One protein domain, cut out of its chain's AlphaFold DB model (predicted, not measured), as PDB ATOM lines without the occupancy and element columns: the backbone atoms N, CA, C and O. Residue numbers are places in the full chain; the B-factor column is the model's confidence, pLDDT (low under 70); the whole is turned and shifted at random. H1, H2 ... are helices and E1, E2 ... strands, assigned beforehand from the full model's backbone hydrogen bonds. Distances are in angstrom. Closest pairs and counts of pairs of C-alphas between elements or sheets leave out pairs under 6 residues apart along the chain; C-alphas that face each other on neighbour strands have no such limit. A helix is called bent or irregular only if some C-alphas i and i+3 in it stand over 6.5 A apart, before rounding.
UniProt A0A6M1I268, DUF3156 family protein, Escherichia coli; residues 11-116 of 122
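This is residues 11 to 116 of the 122 residues of the protein "DUF3156 family protein" of Escherichia coli (UniProt A0A6M1I268). A twisted sheet of four strands has H1 over it and a long hairpin, E3 and E4, whose tip, residues 50 to 55, sticks out. A smaller part, the hairpin E5 and E6 with H2 and H3 packed on it, meets this sheet at E4 and meets H1 through H3. Printed are 106 residues with three named helices and six named strands, in the order H1 E1 E2 E3 E4 E5 E6 H2 H3; both sheets are antiparallel, the larger a meander E1 E2 E3 E4, each strand the antiparallel neighbour of the one before. The class is mixed; the whole is compact, radius of gyration of the C-alphas 13.9 A, spans 44 by 34 by 30 A.

H1, residues 11 to 18, is on the sheet of E1, 24 to 28, E2, 31 to 37, E3, 40 to 51, and E4, 54 to 64. H1 lies over E3 at a height over the sheet of 8.4 A; their closest C-alphas, Met 12 and Val 46, are 6.6 A apart. Within hydrogen-bond range are N 25 and O 33 of E1 and E2, 2.8 A, N 34 and O 42 of E2 and E3, 2.8 A, and N 47 and O 58 of E3 and E4, 2.8 A. The closest C-alphas of E4 and E5, 75 to 78, are Phe 61 and Ile 75, 6.3 A. E5 forms a hairpin with E6, 89 to 92, with N 76 and O 91 at 2.9 A. The closest C-alphas of E6 and H2, 94 to 103, are Phe 90 and Ala 100, 5.1 A. H2 only grazes the larger sheet, with residues 99 to 103. H3, 107 to 115, touches H1 at a steep tilt of 49 degrees, closest C-alphas Asp 18 and Thr 112, 6.2 A. Every O i to N i+4 pair is within hydrogen-bond range in H1 and H3, 4 of 6 in H2.

H1 begins at C-alpha 11, (124.401, 105.343, 74.224). E3 is 35.0 A long and E4 32.5 A. H2, 15.3 A, is irregular: C-alphas 95 and 98 are 7.8 A apart. H3, 12.8 A, ends at C-alpha 115, (118.881, 93.656, 74.799).

The two C-alphas farthest apart, Met 53 and Thr 68, are 43.9 A apart. The printed part has no cut and no long link. Its mean pLDDT is 75.4; residues 51, 54 to 58, 64 to 77, 79 to 86 and 116 are under 70.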
ATOM      1  N   LEU A  11     124.066 106.589  73.533       81.00
ATOM      2  CA  LEU A  11     124.401 105.343  74.224       81.00
ATOM      3  C   LEU A  11     123.963 105.368  75.695       81.00
ATOM      4  O   LEU A  11     123.350 104.402  76.135       81.00
ATOM      5  N   MET A  12     124.193 106.458  76.444       87.06
ATOM      6  CA  MET A  12     123.695 106.535  77.827       87.06
ATOM      7  C   MET A  12     122.170 106.485  77.881       87.06
ATOM      8  O   MET A  12     121.626 105.789  78.729       87.06
ATOM      9  N   ASN A  13     121.471 107.164  76.965       86.81
ATOM     10  CA  ASN A  13     120.008 107.098  76.918       86.81
ATOM     11  C   ASN A  13     119.485 105.693  76.596       86.81
ATOM     12  O   ASN A  13     118.437 105.308  77.109       86.81
ATOM     13  N   ALA A  14     120.184 104.936  75.747       83.19
ATOM     14  CA  ALA A  14     119.828 103.551  75.450       83.19
ATOM     15  C   ALA A  14     120.062 102.644  76.664       83.19
ATOM     16  O   ALA A  14     119.140 101.955  77.088       83.19
ATOM     17  N   VAL A  15     121.247 102.724  77.281       81.31
ATOM     18  CA  VAL A  15     121.575 101.984  78.512       81.31
ATOM     19  C   VAL A  15     120.565 102.297  79.616       81.31
ATOM     20  O   VAL A  15     120.033 101.392  80.246       81.31
ATOM     21  N   GLN A  16     120.231 103.570  79.805       85.81
ATOM     22  CA  GLN A  16     119.262 103.999  80.805       85.81
ATOM     23  C   GLN A  16     117.838 103.513  80.525       85.81
ATOM     24  O   GLN A  16     117.112 103.183  81.459       85.81
ATOM     25  N   ARG A  17     117.415 103.502  79.257       84.12
ATOM     26  CA  ARG A  17     116.094 102.996  78.868       84.12
ATOM     27  C   ARG A  17     115.964 101.518  79.196       84.12
ATOM     28  O   ARG A  17     114.954 101.117  79.762       84.12
ATOM     29  N   ASP A  18     116.990 100.743  78.878       80.50
ATOM     30  CA  ASP A  18     116.975  99.305  79.117       80.50
ATOM     31  C   ASP A  18     117.024  99.025  80.630       80.50
ATOM     32  O   ASP A  18     116.332  98.145  81.133       80.50
ATOM     33  N   LEU A  19     117.736  99.860  81.394       82.69
ATOM     34  CA  LEU A  19     117.802  99.792  82.857       82.69
ATOM     35  C   LEU A  19     116.643 100.502  83.584       82.69
ATOM     36  O   LEU A  19     116.649 100.544  84.811       82.69
ATOM     37  N   ALA A  20     115.634 101.034  82.883       78.75
ATOM     38  CA  ALA A  20     114.584 101.869  83.484       78.75
ATOM     39  C   ALA A  20     113.724 101.158  84.549       78.75
ATOM     40  O   ALA A  20     113.059 101.821  85.341       78.75
ATOM     41  N   GLY A  21     113.749  99.822  84.597       80.00
ATOM     42  CA  GLY A  21     113.112  99.027  85.654       80.00
ATOM     43  C   GLY A  21     113.853  99.030  86.998       80.00
ATOM     44  O   GLY A  21     113.352  98.458  87.962       80.00
ATOM     45  N   TRP A  22     115.031  99.654  87.075       82.75
ATOM     46  CA  TRP A  22     115.863  99.704  88.273       82.75
ATOM     47  C   TRP A  22     115.943 101.127  88.844       82.75
ATOM     48  O   TRP A  22     116.052 102.090  88.074       82.75
ATOM     49  N   PRO A  23     115.968 101.288  90.184       87.56
ATOM     50  CA  PRO A  23     116.194 102.591  90.798       87.56
ATOM     51  C   PRO A  23     117.548 103.146  90.353       87.56
ATOM     52  O   PRO A  23     118.595 102.545  90.612       87.56
ATOM     53  N   SER A  24     117.519 104.283  89.662       88.06
ATOM     54  CA  SER A  24     118.706 104.896  89.074       88.06
ATOM     55  C   SER A  24     118.804 106.382  89.391       88.06
ATOM     56  O   SER A  24     117.803 107.083  89.519       88.06
ATOM     57  N   GLU A  25     120.037 106.851  89.533       91.25
ATOM     58  CA  GLU A  25     120.391 108.225  89.865       91.25
ATOM     59  C   GLU A  25     121.440 108.723  88.868       91.25
ATOM     60  O   GLU A  25     122.466 108.077  88.640       91.25
ATOM     61  N   LYS A  26     121.196 109.883  88.253       92.25
ATOM     62  CA  LYS A  26     122.164 110.506  87.348       92.25
ATOM     63  C   LYS A  26     123.285 111.144  88.163       92.25
ATOM     64  O   LYS A  26     123.028 112.041  88.954       92.25
ATOM     65  N   LEU A  27     124.524 110.718  87.919       90.38
ATOM     66  CA  LEU A  27     125.713 111.284  88.568       90.38
ATOM     67  C   LEU A  27     126.374 112.367  87.701       90.38
ATOM     68  O   LEU A  27     126.896 113.351  88.213       90.38
ATOM     69  N   SER A  28     126.386 112.175  86.378       89.94
ATOM     70  CA  SER A  28     126.907 113.135  85.395       89.94
ATOM     71  C   SER A  28     126.284 112.895  84.013       89.94
ATOM     72  O   SER A  28     125.547 111.930  83.826       89.94
ATOM     73  N   GLU A  29     126.625 113.697  82.999       88.75
ATOM     74  CA  GLU A  29     126.224 113.418  81.604       88.75
ATOM     75  C   GLU A  29     126.789 112.103  81.039       88.75
ATOM     76  O   GLU A  29     126.319 111.598  80.018       88.75
ATOM     77  N   ARG A  30     127.804 111.532  81.695       86.38
ATOM     78  CA  ARG A  30     128.485 110.312  81.245       86.38
ATOM     79  C   ARG A  30     128.367 109.154  82.221       86.38
ATOM     80  O   ARG A  30     128.957 108.112  81.951       86.38
ATOM     81  N   SER A  31     127.655 109.309  83.337       89.38
ATOM     82  CA  SER A  31     127.552 108.261  84.353       89.38
ATOM     83  C   SER A  31     126.254 108.317  85.148       89.38
ATOM     84  O   SER A  31     125.767 109.392  85.501       89.38
ATOM     85  N   ALA A  32     125.750 107.143  85.507       91.12
ATOM     86  CA  ALA A  32     124.631 106.976  86.423       91.12
ATOM     87  C   ALA A  32     124.903 105.835  87.403       91.12
ATOM     88  O   ALA A  32     125.696 104.932  87.137       91.12
ATOM     89  N   LEU A  33     124.240 105.906  88.549       90.88
ATOM     90  CA  LEU A  33     124.209 104.874  89.565       90.88
ATOM     91  C   LEU A  33     122.903 104.093  89.438       90.88
ATOM     92  O   LEU A  33     121.842 104.675  89.257       90.88
ATOM     93  N   LEU A  34     122.991 102.777  89.551       89.75
ATOM     94  CA  LEU A  34     121.883 101.835  89.550       89.75
ATOM     95  C   LEU A  34     121.920 101.054  90.860       89.75
ATOM     96  O   LEU A  34     122.916 100.400  91.161       89.75
ATOM     97  N   ARG A  35     120.859 101.118  91.661       86.50
ATOM     98  CA  ARG A  35     120.786 100.373  92.924       86.50
ATOM     99  C   ARG A  35     120.314  98.954  92.640       86.50
ATOM    100  O   ARG A  35     119.212  98.763  92.133       86.50
ATOM    101  N   LEU A  36     121.148  97.965  92.967       80.88
ATOM    102  CA  LEU A  36     120.768  96.550  92.886       80.88
ATOM    103  C   LEU A  36     119.962  96.126  94.116       80.88
ATOM    104  O   LEU A  36     119.049  95.314  94.007       80.88
ATOM    105  N   ASN A  37     120.329  96.661  95.282       79.38
ATOM    106  CA  ASN A  37     119.649  96.511  96.567       79.38
ATOM    107  C   ASN A  37     120.095  97.647  97.514       79.38
ATOM    108  O   ASN A  37     120.841  98.537  97.103       79.38
ATOM    109  N   ASP A  38     119.673  97.604  98.780       79.38
ATOM    110  CA  ASP A  38     119.982  98.644  99.775       79.38
ATOM    111  C   ASP A  38     121.480  98.801 100.075       79.38
ATOM    112  O   ASP A  38     121.928  99.879 100.463       79.38
ATOM    113  N   ALA A  39     122.266  97.742  99.879       75.44
ATOM    114  CA  ALA A  39     123.686  97.706 100.212       75.44
ATOM    115  C   ALA A  39     124.611  97.744  98.984       75.44
ATOM    116  O   ALA A  39     125.818  97.900  99.141       75.44
ATOM    117  N   THR A  40     124.078  97.571  97.770       76.56
ATOM    118  CA  THR A  40     124.875  97.382  96.551       76.56
ATOM    119  C   THR A  40     124.370  98.252  95.413       76.56
ATOM    120  O   THR A  40     123.197  98.194  95.030       76.56
ATOM    121  N   ALA A  41     125.290  98.984  94.800       84.25
ATOM    122  CA  ALA A  41     125.039  99.793  93.625       84.25
ATOM    123  C   ALA A  41     126.014  99.452  92.491       84.25
ATOM    124  O   ALA A  41     127.134  98.997  92.713       84.25
ATOM    125  N   VAL A  42     125.579  99.692  91.260       83.19
ATOM    126  CA  VAL A  42     126.390  99.629  90.048       83.19
ATOM    127  C   VAL A  42     126.437 101.022  89.448       83.19
ATOM    128  O   VAL A  42     125.412 101.563  89.047       83.19
ATOM    129  N   THR A  43     127.617 101.612  89.340       86.56
ATOM    130  CA  THR A  43     127.831 102.774  88.486       86.56
ATOM    131  C   THR A  43     128.093 102.300  87.069       86.56
ATOM    132  O   THR A  43     129.030 101.544  86.828       86.56
ATOM    133  N   PHE A  44     127.306 102.777  86.114       84.25
ATOM    134  CA  PHE A  44     127.619 102.617  84.702       84.25
ATOM    135  C   PHE A  44     128.033 103.958  84.111       84.25
ATOM    136  O   PHE A  44     127.497 105.011  84.459       84.25
ATOM    137  N   SER A  45     129.029 103.928  83.233       84.44
ATOM    138  CA  SER A  45     129.543 105.119  82.569       84.44
ATOM    139  C   SER A  45     129.853 104.851  81.109       84.44
ATOM    140  O   SER A  45     130.177 103.728  80.732       84.44
ATOM    141  N   VAL A  46     129.764 105.881  80.274       82.56
ATOM    142  CA  VAL A  46     130.164 105.808  78.868       82.56
ATOM    143  C   VAL A  46     131.460 106.577  78.669       82.56
ATOM    144  O   VAL A  46     131.578 107.756  79.007       82.56
ATOM    145  N   ARG A  47     132.439 105.903  78.070       79.88
ATOM    146  CA  ARG A  47     133.693 106.494  77.613       79.88
ATOM    147  C   ARG A  47     133.721 106.530  76.098       79.88
ATOM    148  O   ARG A  47     133.358 105.561  75.440       79.88
ATOM    149  N   GLN A  48     134.192 107.644  75.553       75.56
ATOM    150  CA  GLN A  48     134.441 107.804  74.128       75.56
ATOM    151  C   GLN A  48     135.948 107.859  73.900       75.56
ATOM    152  O   GLN A  48     136.632 108.732  74.437       75.56
ATOM    153  N   LYS A  49     136.471 106.944  73.086       76.38
ATOM    154  CA  LYS A  49     137.857 106.962  72.622       76.38
ATOM    155  C   LYS A  49     137.882 107.367  71.155       76.38
ATOM    156  O   LYS A  49     137.421 106.623  70.294       76.38
ATOM    157  N   ARG A  50     138.433 108.546  70.862       72.00
ATOM    158  CA  ARG A  50     138.698 108.983  69.487       72.00
ATOM    159  C   ARG A  50     139.933 108.271  68.936       72.00
ATOM    160  O   ARG A  50     140.969 108.223  69.594       72.00
ATOM    161  N   LEU A  51     139.811 107.731  67.731       63.56
ATOM    162  CA  LEU A  51     140.877 107.105  66.958       63.56
ATOM    163  C   LEU A  51     140.891 107.747  65.573       63.56
ATOM    164  O   LEU A  51     140.094 107.359  64.733       63.56
ATOM    165  N   PHE A  52     141.788 108.709  65.340       72.81
ATOM    166  CA  PHE A  52     141.989 109.406  64.057       72.81
ATOM    167  C   PHE A  52     140.688 109.866  63.357       72.81
ATOM    168  O   PHE A  52     140.272 111.002  63.566       72.81
ATOM    169  N   MET A  53     140.045 109.003  62.558       73.62
ATOM    170  CA  MET A  53     138.802 109.274  61.809       73.62
ATOM    171  C   MET A  53     137.537 108.614  62.395       73.62
ATOM    172  O   MET A  53     136.461 108.745  61.823       73.62
ATOM    173  N   ALA A  54     137.642 107.909  63.520       59.62
ATOM    174  CA  ALA A  54     136.550 107.182  64.164       59.62
ATOM    175  C   ALA A  54     136.474 107.491  65.669       59.62
ATOM    176  O   ALA A  54     137.433 107.961  66.287       59.62
ATOM    177  N   SER A  55     135.335 107.195  66.291       60.50
ATOM    178  CA  SER A  55     135.191 107.232  67.747       60.50
ATOM    179  C   SER A  55     134.545 105.956  68.248       60.50
ATOM    180  O   SER A  55     133.448 105.625  67.832       60.50
ATOM    181  N   ILE A  56     135.201 105.269  69.174       66.75
ATOM    182  CA  ILE A  56     134.651 104.084  69.824       66.75
ATOM    183  C   ILE A  56     133.999 104.520  71.131       66.75
ATOM    184  O   ILE A  56     134.666 105.109  71.985       66.75
ATOM    185  N   HIS A  57     132.720 104.204  71.303       66.56
ATOM    186  CA  HIS A  57     132.030 104.352  72.579       66.56
ATOM    187  C   HIS A  57     132.031 103.012  73.317       66.56
ATOM    188  O   HIS A  57     131.696 101.975  72.750       66.56
ATOM    189  N   SER A  58     132.414 103.026  74.589       68.75
ATOM    190  CA  SER A  58     132.373 101.861  75.471       68.75
ATOM    191  C   SER A  58     131.599 102.198  76.734       68.75
ATOM    192  O   SER A  58     131.824 103.256  77.321       68.75
ATOM    193  N   CYS A  59     130.731 101.291  77.174       70.88
ATOM    194  CA  CYS A  59     130.091 101.387  78.479       70.88
ATOM    195  C   CYS A  59     130.865 100.533  79.494       70.88
ATOM    196  O   CYS A  59     131.145  99.363  79.235       70.88
ATOM    197  N   GLU A  60     131.244 101.133  80.617       75.38
ATOM    198  CA  GLU A  60     131.925 100.482  81.736       75.38
ATOM    199  C   GLU A  60     130.980 100.409  82.937       75.38
ATOM    200  O   GLU A  60     130.317 101.396  83.256       75.38
ATOM    201  N   PHE A  61     130.964  99.261  83.618       73.81
ATOM    202  CA  PHE A  61     130.180  99.022  84.831       73.81
ATOM    203  C   PHE A  61     131.130  98.777  86.007       73.81
ATOM    204  O   PHE A  61     132.015  97.924  85.925       73.81
ATOM    205  N   VAL A  62     130.934  99.523  87.089       73.94
ATOM    206  CA  VAL A  62     131.665  99.425  88.357       73.94
ATOM    207  C   VAL A  62     130.651  99.137  89.449       73.94
ATOM    208  O   VAL A  62     129.578  99.724  89.449       73.94
ATOM    209  N   VAL A  63     130.967  98.241  90.375       70.12
ATOM    210  CA  VAL A  63     130.051  97.845  91.449       70.12
ATOM    211  C   VAL A  63     130.646  98.255  92.783       70.12
ATOM    212  O   VAL A  63     131.820  98.000  93.032       70.12
ATOM    213  N   GLU A  64     129.828  98.845  93.643       67.38
ATOM    214  CA  GLU A  64     130.192  99.204  95.008       67.38
ATOM    215  C   GLU A  64     129.155  98.625  95.976       67.38
ATOM    216  O   GLU A  64     127.949  98.776  95.788       67.38
ATOM    217  N   GLY A  65     129.623  97.912  96.999       62.59
ATOM    218  CA  GLY A  65     128.782  97.247  97.993       62.59
ATOM    219  C   GLY A  65     129.543  96.145  98.734       62.59
ATOM    220  O   GLY A  65     130.704  95.880  98.401       62.59
ATOM    221  N   PRO A  66     128.932  95.496  99.740       59.00
ATOM    222  CA  PRO A  66     129.561  94.437 100.516       59.00
ATOM    223  C   PRO A  66     129.661  93.148  99.690       59.00
ATOM    224  O   PRO A  66     128.932  92.185  99.896       59.00
ATOM    225  N   VAL A  67     130.611  93.115  98.762       56.47
ATOM    226  CA  VAL A  67     131.088  91.896  98.100       56.47
ATOM    227  C   VAL A  67     132.290  91.397  98.895       56.47
ATOM    228  O   VAL A  67     133.389  91.432  98.375       56.47
ATOM    229  N   THR A  68     132.110  91.099 100.194       59.34
ATOM    230  CA  THR A  68     133.151  90.766 101.210       59.34
ATOM    231  C   THR A  68     134.334  91.758 101.366       59.34
ATOM    232  O   THR A  68     134.901  91.841 102.456       59.34
ATOM    233  N   ARG A  69     134.673  92.572 100.354       53.31
ATOM    234  CA  ARG A  69     135.635  93.679 100.257       53.31
ATOM    235  C   ARG A  69     135.200  94.639  99.127       53.31
ATOM    236  O   ARG A  69     134.589  94.197  98.157       53.31
ATOM    237  N   PRO A  70     135.529  95.941  99.191       54.31
ATOM    238  CA  PRO A  70     135.336  96.841  98.056       54.31
ATOM    239  C   PRO A  70     136.237  96.409  96.887       54.31
ATOM    240  O   PRO A  70     137.463  96.445  96.995       54.31
ATOM    241  N   VAL A  71     135.634  95.988  95.772       58.34
ATOM    242  CA  VAL A  71     136.348  95.570  94.557       58.34
ATOM    243  C   VAL A  71     136.134  96.614  93.470       58.34
ATOM    244  O   VAL A  71     135.013  96.852  93.035       58.34
ATOM    245  N   ARG A  72     137.227  97.210  92.985       58.22
ATOM    246  CA  ARG A  72     137.214  98.118  91.835       58.22
ATOM    247  C   ARG A  72     137.931  97.455  90.672       58.22
ATOM    248  O   ARG A  72     139.116  97.155  90.765       58.22
ATOM    249  N   GLY A  73     137.237  97.266  89.556       60.88
ATOM    250  CA  GLY A  73     137.842  96.674  88.370       60.88
ATOM    251  C   GLY A  73     136.981  96.839  87.131       60.88
ATOM    252  O   GLY A  73     135.789  97.122  87.217       60.88
ATOM    253  N   ASN A  74     137.601  96.657  85.969       62.25
ATOM    254  CA  ASN A  74     136.887  96.681  84.699       62.25
ATOM    255  C   ASN A  74     136.188  95.336  84.488       62.25
ATOM    256  O   ASN A  74     136.815  94.277  84.610       62.25
ATOM    257  N   ILE A  75     134.905  95.388  84.141       67.00
ATOM    258  CA  ILE A  75     134.102  94.217  83.794       67.00
ATOM    259  C   ILE A  75     133.589  94.395  82.378       67.00
ATOM    260  O   ILE A  75     133.065  95.449  82.018       67.00
ATOM    261  N   ARG A  76     133.725  93.344  81.571       66.56
ATOM    262  CA  ARG A  76     133.156  93.302  80.230       66.56
ATOM    263  C   ARG A  76     131.867  92.491  80.245       66.56
ATOM    264  O   ARG A  76     131.871  91.328  80.640       66.56
ATOM    265  N   ALA A  77     130.791  93.095  79.755       69.62
ATOM    266  CA  ALA A  77     129.596  92.379  79.340       69.62
ATOM    267  C   ALA A  77     129.862  91.707  77.985       69.62
ATOM    268  O   ALA A  77     130.136  92.385  76.996       69.62
ATOM    269  N   HIS A  78     129.824  90.377  77.935       70.94
ATOM    270  CA  HIS A  78     130.021  89.614  76.706       70.94
ATOM    271  C   HIS A  78     128.731  88.906  76.296       70.94
ATOM    272  O   HIS A  78     128.242  88.038  77.020       70.94
ATOM    273  N   GLN A  79     128.209  89.238  75.116       68.50
ATOM    274  CA  GLN A  79     127.072  88.547  74.515       68.50
ATOM    275  C   GLN A  79     127.564  87.457  73.559       68.50
ATOM    276  O   GLN A  79     128.317  87.743  72.630       68.50
ATOM    277  N   SER A  80     127.146  86.209  73.777       58.97
ATOM    278  CA  SER A  80     127.490  85.094  72.886       58.97
ATOM    279  C   SER A  80     126.414  84.871  71.813       58.97
ATOM    280  O   SER A  80     125.225  85.039  72.071       58.97
ATOM    281  N   GLY A  81     126.837  84.458  70.613       56.12
ATOM    282  CA  GLY A  81     125.942  84.069  69.516       56.12
ATOM    283  C   GLY A  81     125.546  85.210  68.568       56.12
ATOM    284  O   GLY A  81     125.235  86.320  68.981       56.12
ATOM    285  N   TRP A  82     125.553  84.920  67.262       55.06
ATOM    286  CA  TRP A  82     125.183  85.872  66.200       55.06
ATOM    287  C   TRP A  82     123.671  85.877  65.902       55.06
ATOM    288  O   TRP A  82     123.133  86.887  65.461       55.06
ATOM    289  N   TRP A  83     122.981  84.758  66.154       55.81
ATOM    290  CA  TRP A  83     121.619  84.502  65.653       55.81
ATOM    291  C   TRP A  83     120.513  84.532  66.720       55.81
ATOM    292  O   TRP A  83     119.343  84.677  66.382       55.81
ATOM    293  N   LYS A  84     120.857  84.414  68.009       61.94
ATOM    294  CA  LYS A  84     119.925  84.562  69.141       61.94
ATOM    295  C   LYS A  84     120.598  85.382  70.231       61.94
ATOM    296  O   LYS A  84     121.742  85.094  70.573       61.94
ATOM    297  N   ARG A  85     119.881  86.365  70.781       65.75
ATOM    298  CA  ARG A  85     120.329  87.137  71.947       65.75
ATOM    299  C   ARG A  85     120.401  86.200  73.150       65.75
ATOM    300  O   ARG A  85     119.379  85.858  73.734       65.75
ATOM    301  N   GLN A  86     121.602  85.728  73.457       69.75
ATOM    302  CA  GLN A  86     121.878  85.045  74.717       69.75
ATOM    303  C   GLN A  86     122.071  86.095  75.817       69.75
ATOM    304  O   GLN A  86     122.561  87.189  75.505       69.75
ATOM    305  N   PRO A  87     121.743  85.778  77.082       72.44
ATOM    306  CA  PRO A  87     122.095  86.626  78.212       72.44
ATOM    307  C   PRO A  87     123.588  86.957  78.187       72.44
ATOM    308  O   PRO A  87     124.421  86.108  77.840       72.44
ATOM    309  N   ILE A  88     123.938  88.196  78.528       76.06
ATOM    310  CA  ILE A  88     125.350  88.557  78.623       76.06
ATOM    311  C   ILE A  88     125.992  87.826  79.802       76.06
ATOM    312  O   ILE A  88     125.370  87.610  80.841       76.06
ATOM    313  N   ARG A  89     127.270  87.481  79.663       80.31
ATOM    314  CA  ARG A  89     128.097  87.042  80.785       80.31
ATOM    315  C   ARG A  89     129.051  88.163  81.161       80.31
ATOM    316  O   ARG A  89     129.720  88.726  80.294       80.31
ATOM    317  N   PHE A  90     129.135  88.464  82.449       79.19
ATOM    318  CA  PHE A  90     130.148  89.361  82.984       79.19
ATOM    319  C   PHE A  90     131.478  88.620  83.079       79.19
ATOM    320  O   PHE A  90     131.543  87.520  83.634       79.19
ATOM    321  N   ILE A  91     132.528  89.212  82.514       79.69
ATOM    322  CA  ILE A  91     133.890  88.673  82.519       79.69
ATOM    323  C   ILE A  91     134.819  89.721  83.132       79.69
ATOM    324  O   ILE A  91     134.873  90.862  82.663       79.69
ATOM    325  N   GLY A  92     135.539  89.320  84.178       77.62
ATOM    326  CA  GLY A  92     136.551  90.120  84.868       77.62
ATOM    327  C   GLY A  92     137.958  89.541  84.688       77.62
ATOM    328  O   GLY A  92     138.116  88.372  84.341       77.62
ATOM    329  N   GLY A  93     138.977  90.372  84.913       76.06
ATOM    330  CA  GLY A  93     140.373  89.936  85.025       76.06
ATOM    331  C   GLY A  93     140.665  89.327  86.402       76.06
ATOM    332  O   GLY A  93     139.758  89.158  87.211       76.06
ATOM    333  N   LYS A  94     141.939  89.030  86.697       75.81
ATOM    334  CA  LYS A  94     142.356  88.383  87.960       75.81
ATOM    335  C   LYS A  94     141.832  89.112  89.208       75.81
ATOM    336  O   LYS A  94     141.337  88.460  90.119       75.81
ATOM    337  N   ASP A  95     141.848  90.444  89.186       72.75
ATOM    338  CA  ASP A  95     141.427  91.290  90.312       72.75
ATOM    339  C   ASP A  95     139.913  91.588  90.332       72.75
ATOM    340  O   ASP A  95     139.415  92.203  91.269       72.75
ATOM    341  N   SER A  96     139.163  91.169  89.304       73.94
ATOM    342  CA  SER A  96     137.711  91.389  89.188       73.94
ATOM    343  C   SER A  96     136.906  90.107  88.940       73.94
ATOM    344  O   SER A  96     135.720  90.174  88.610       73.94
ATOM    345  N   ALA A  97     137.521  88.933  89.119       79.00
ATOM    346  CA  ALA A  97     136.895  87.632  88.883       79.00
ATOM    347  C   ALA A  97     135.749  87.337  89.865       79.00
ATOM    348  O   ALA A  97     134.674  86.913  89.441       79.00
ATOM    349  N   GLU A  98     135.950  87.611  91.157       78.12
ATOM    350  CA  GLU A  98     134.920  87.453  92.193       78.12
ATOM    351  C   GLU A  98     133.714  88.358  91.912       78.12
ATOM    352  O   GLU A  98     132.565  87.920  91.958       78.12
ATOM    353  N   LEU A  99     133.983  89.594  91.488       76.38
ATOM    354  CA  LEU A  99     132.946  90.552  91.140       76.38
ATOM    355  C   LEU A  99     132.158  90.145  89.884       76.38
ATOM    356  O   LEU A  99     130.935  90.274  89.843       76.38
ATOM    357  N   ALA A 100     132.839  89.608  88.868       80.50
ATOM    358  CA  ALA A 100     132.174  89.037  87.701       80.50
ATOM    359  C   ALA A 100     131.294  87.835  88.088       80.50
ATOM    360  O   ALA A 100     130.178  87.710  87.585       80.50
ATOM    361  N   GLY A 101     131.761  86.981  89.005       82.62
ATOM    362  CA  GLY A 101     130.973  85.888  89.582       82.62
ATOM    363  C   GLY A 101     129.704  86.388  90.274       82.62
ATOM    364  O   GLY A 101     128.617  85.909  89.962       82.62
ATOM    365  N   TYR A 102     129.832  87.404  91.128       81.38
ATOM    366  CA  TYR A 102     128.708  88.035  91.822       81.38
ATOM    367  C   TYR A 102     127.673  88.619  90.849       81.38
ATOM    368  O   TYR A 102     126.491  88.299  90.942       81.38
ATOM    369  N   LEU A 103     128.106  89.406  89.855       80.06
ATOM    370  CA  LEU A 103     127.201  89.977  88.851       80.06
ATOM    371  C   LEU A 103     126.504  88.913  87.994       80.06
ATOM    372  O   LEU A 103     125.360  89.099  87.581       80.06
ATOM    373  N   ASN A 104     127.164  87.780  87.748       84.00
ATOM    374  CA  ASN A 104     126.547  86.658  87.047       84.00
ATOM    375  C   ASN A 104     125.441  85.957  87.861       84.00
ATOM    376  O   ASN A 104     124.719  85.139  87.297       84.00
ATOM    377  N   GLY A 105     125.273  86.297  89.143       82.25
ATOM    378  CA  GLY A 105     124.137  85.891  89.972       82.25
ATOM    379  C   GLY A 105     122.849  86.689  89.730       82.25
ATOM    380  O   GLY A 105     121.818  86.340  90.299       82.25
ATOM    381  N   PHE A 106     122.875  87.737  88.893       81.06
ATOM    382  CA  PHE A 106     121.715  88.586  88.594       81.06
ATOM    383  C   PHE A 106     121.175  88.318  87.174       81.06
ATOM    384  O   PHE A 106     121.490  89.068  86.244       81.06
ATOM    385  N   PRO A 107     120.334  87.283  86.968       77.25
ATOM    386  CA  PRO A 107     119.875  86.877  85.635       77.25
ATOM    387  C   PRO A 107     119.068  87.967  84.917       77.25
ATOM    388  O   PRO A 107     119.221  88.153  83.712       77.25
ATOM    389  N   ASN A 108     118.278  88.755  85.655       77.88
ATOM    390  CA  ASN A 108     117.523  89.869  85.078       77.88
ATOM    391  C   ASN A 108     118.462  90.946  84.522       77.88
ATOM    392  O   ASN A 108     118.260  91.415  83.409       77.88
ATOM    393  N   LEU A 109     119.536  91.282  85.247       78.31
ATOM    394  CA  LEU A 109     120.536  92.245  84.781       78.31
ATOM    395  C   LEU A 109     121.259  91.730  83.524       78.31
ATOM    396  O   LEU A 109     121.480  92.489  82.579       78.31
ATOM    397  N   GLN A 110     121.590  90.435  83.484       80.12
ATOM    398  CA  GLN A 110     122.200  89.801  82.311       80.12
ATOM    399  C   GLN A 110     121.280  89.815  81.086       80.12
ATOM    400  O   GLN A 110     121.742  90.021  79.963       80.12
ATOM    401  N   GLN A 111     119.983  89.578  81.283       76.62
ATOM    402  CA  GLN A 111     119.007  89.613  80.203       76.62
ATOM    403  C   GLN A 111     118.800  91.043  79.701       76.62
ATOM    404  O   GLN A 111     118.945  91.280  78.505       76.62
ATOM    405  N   THR A 112     118.573  92.004  80.596       74.44
ATOM    406  CA  THR A 112     118.400  93.419  80.243       74.44
ATOM    407  C   THR A 112     119.579  93.943  79.423       74.44
ATOM    408  O   THR A 112     119.403  94.505  78.348       74.44
ATOM    409  N   LEU A 113     120.813  93.687  79.861       75.62
ATOM    410  CA  LEU A 113     121.995  94.147  79.129       75.62
ATOM    411  C   LEU A 113     122.258  93.373  77.825       75.62
ATOM    412  O   LEU A 113     123.047  93.833  77.002       75.62
ATOM    413  N   SER A 114     121.617  92.218  77.617       73.25
ATOM    414  CA  SER A 114     121.643  91.494  76.338       73.25
ATOM    415  C   SER A 114     120.721  92.101  75.280       73.25
ATOM    416  O   SER A 114     120.850  91.801  74.089       73.25
ATOM    417  N   GLU A 115     119.791  92.957  75.700       73.62
ATOM    418  CA  GLU A 115     118.881  93.656  74.799       73.62
ATOM    419  C   GLU A 115     119.522  94.914  74.190       73.62
ATOM    420  O   GLU A 115     119.110  95.344  73.101       73.62
ATOM    421  N   LEU A 116     120.608  95.403  74.803       69.81
ATOM    422  CA  LEU A 116     121.453  96.474  74.283       69.81
ATOM    423  C   LEU A 116     122.192  96.027  73.016       69.81
ATOM    424  O   LEU A 116     123.058  95.154  73.035       69.81
TER     425      LEU A 116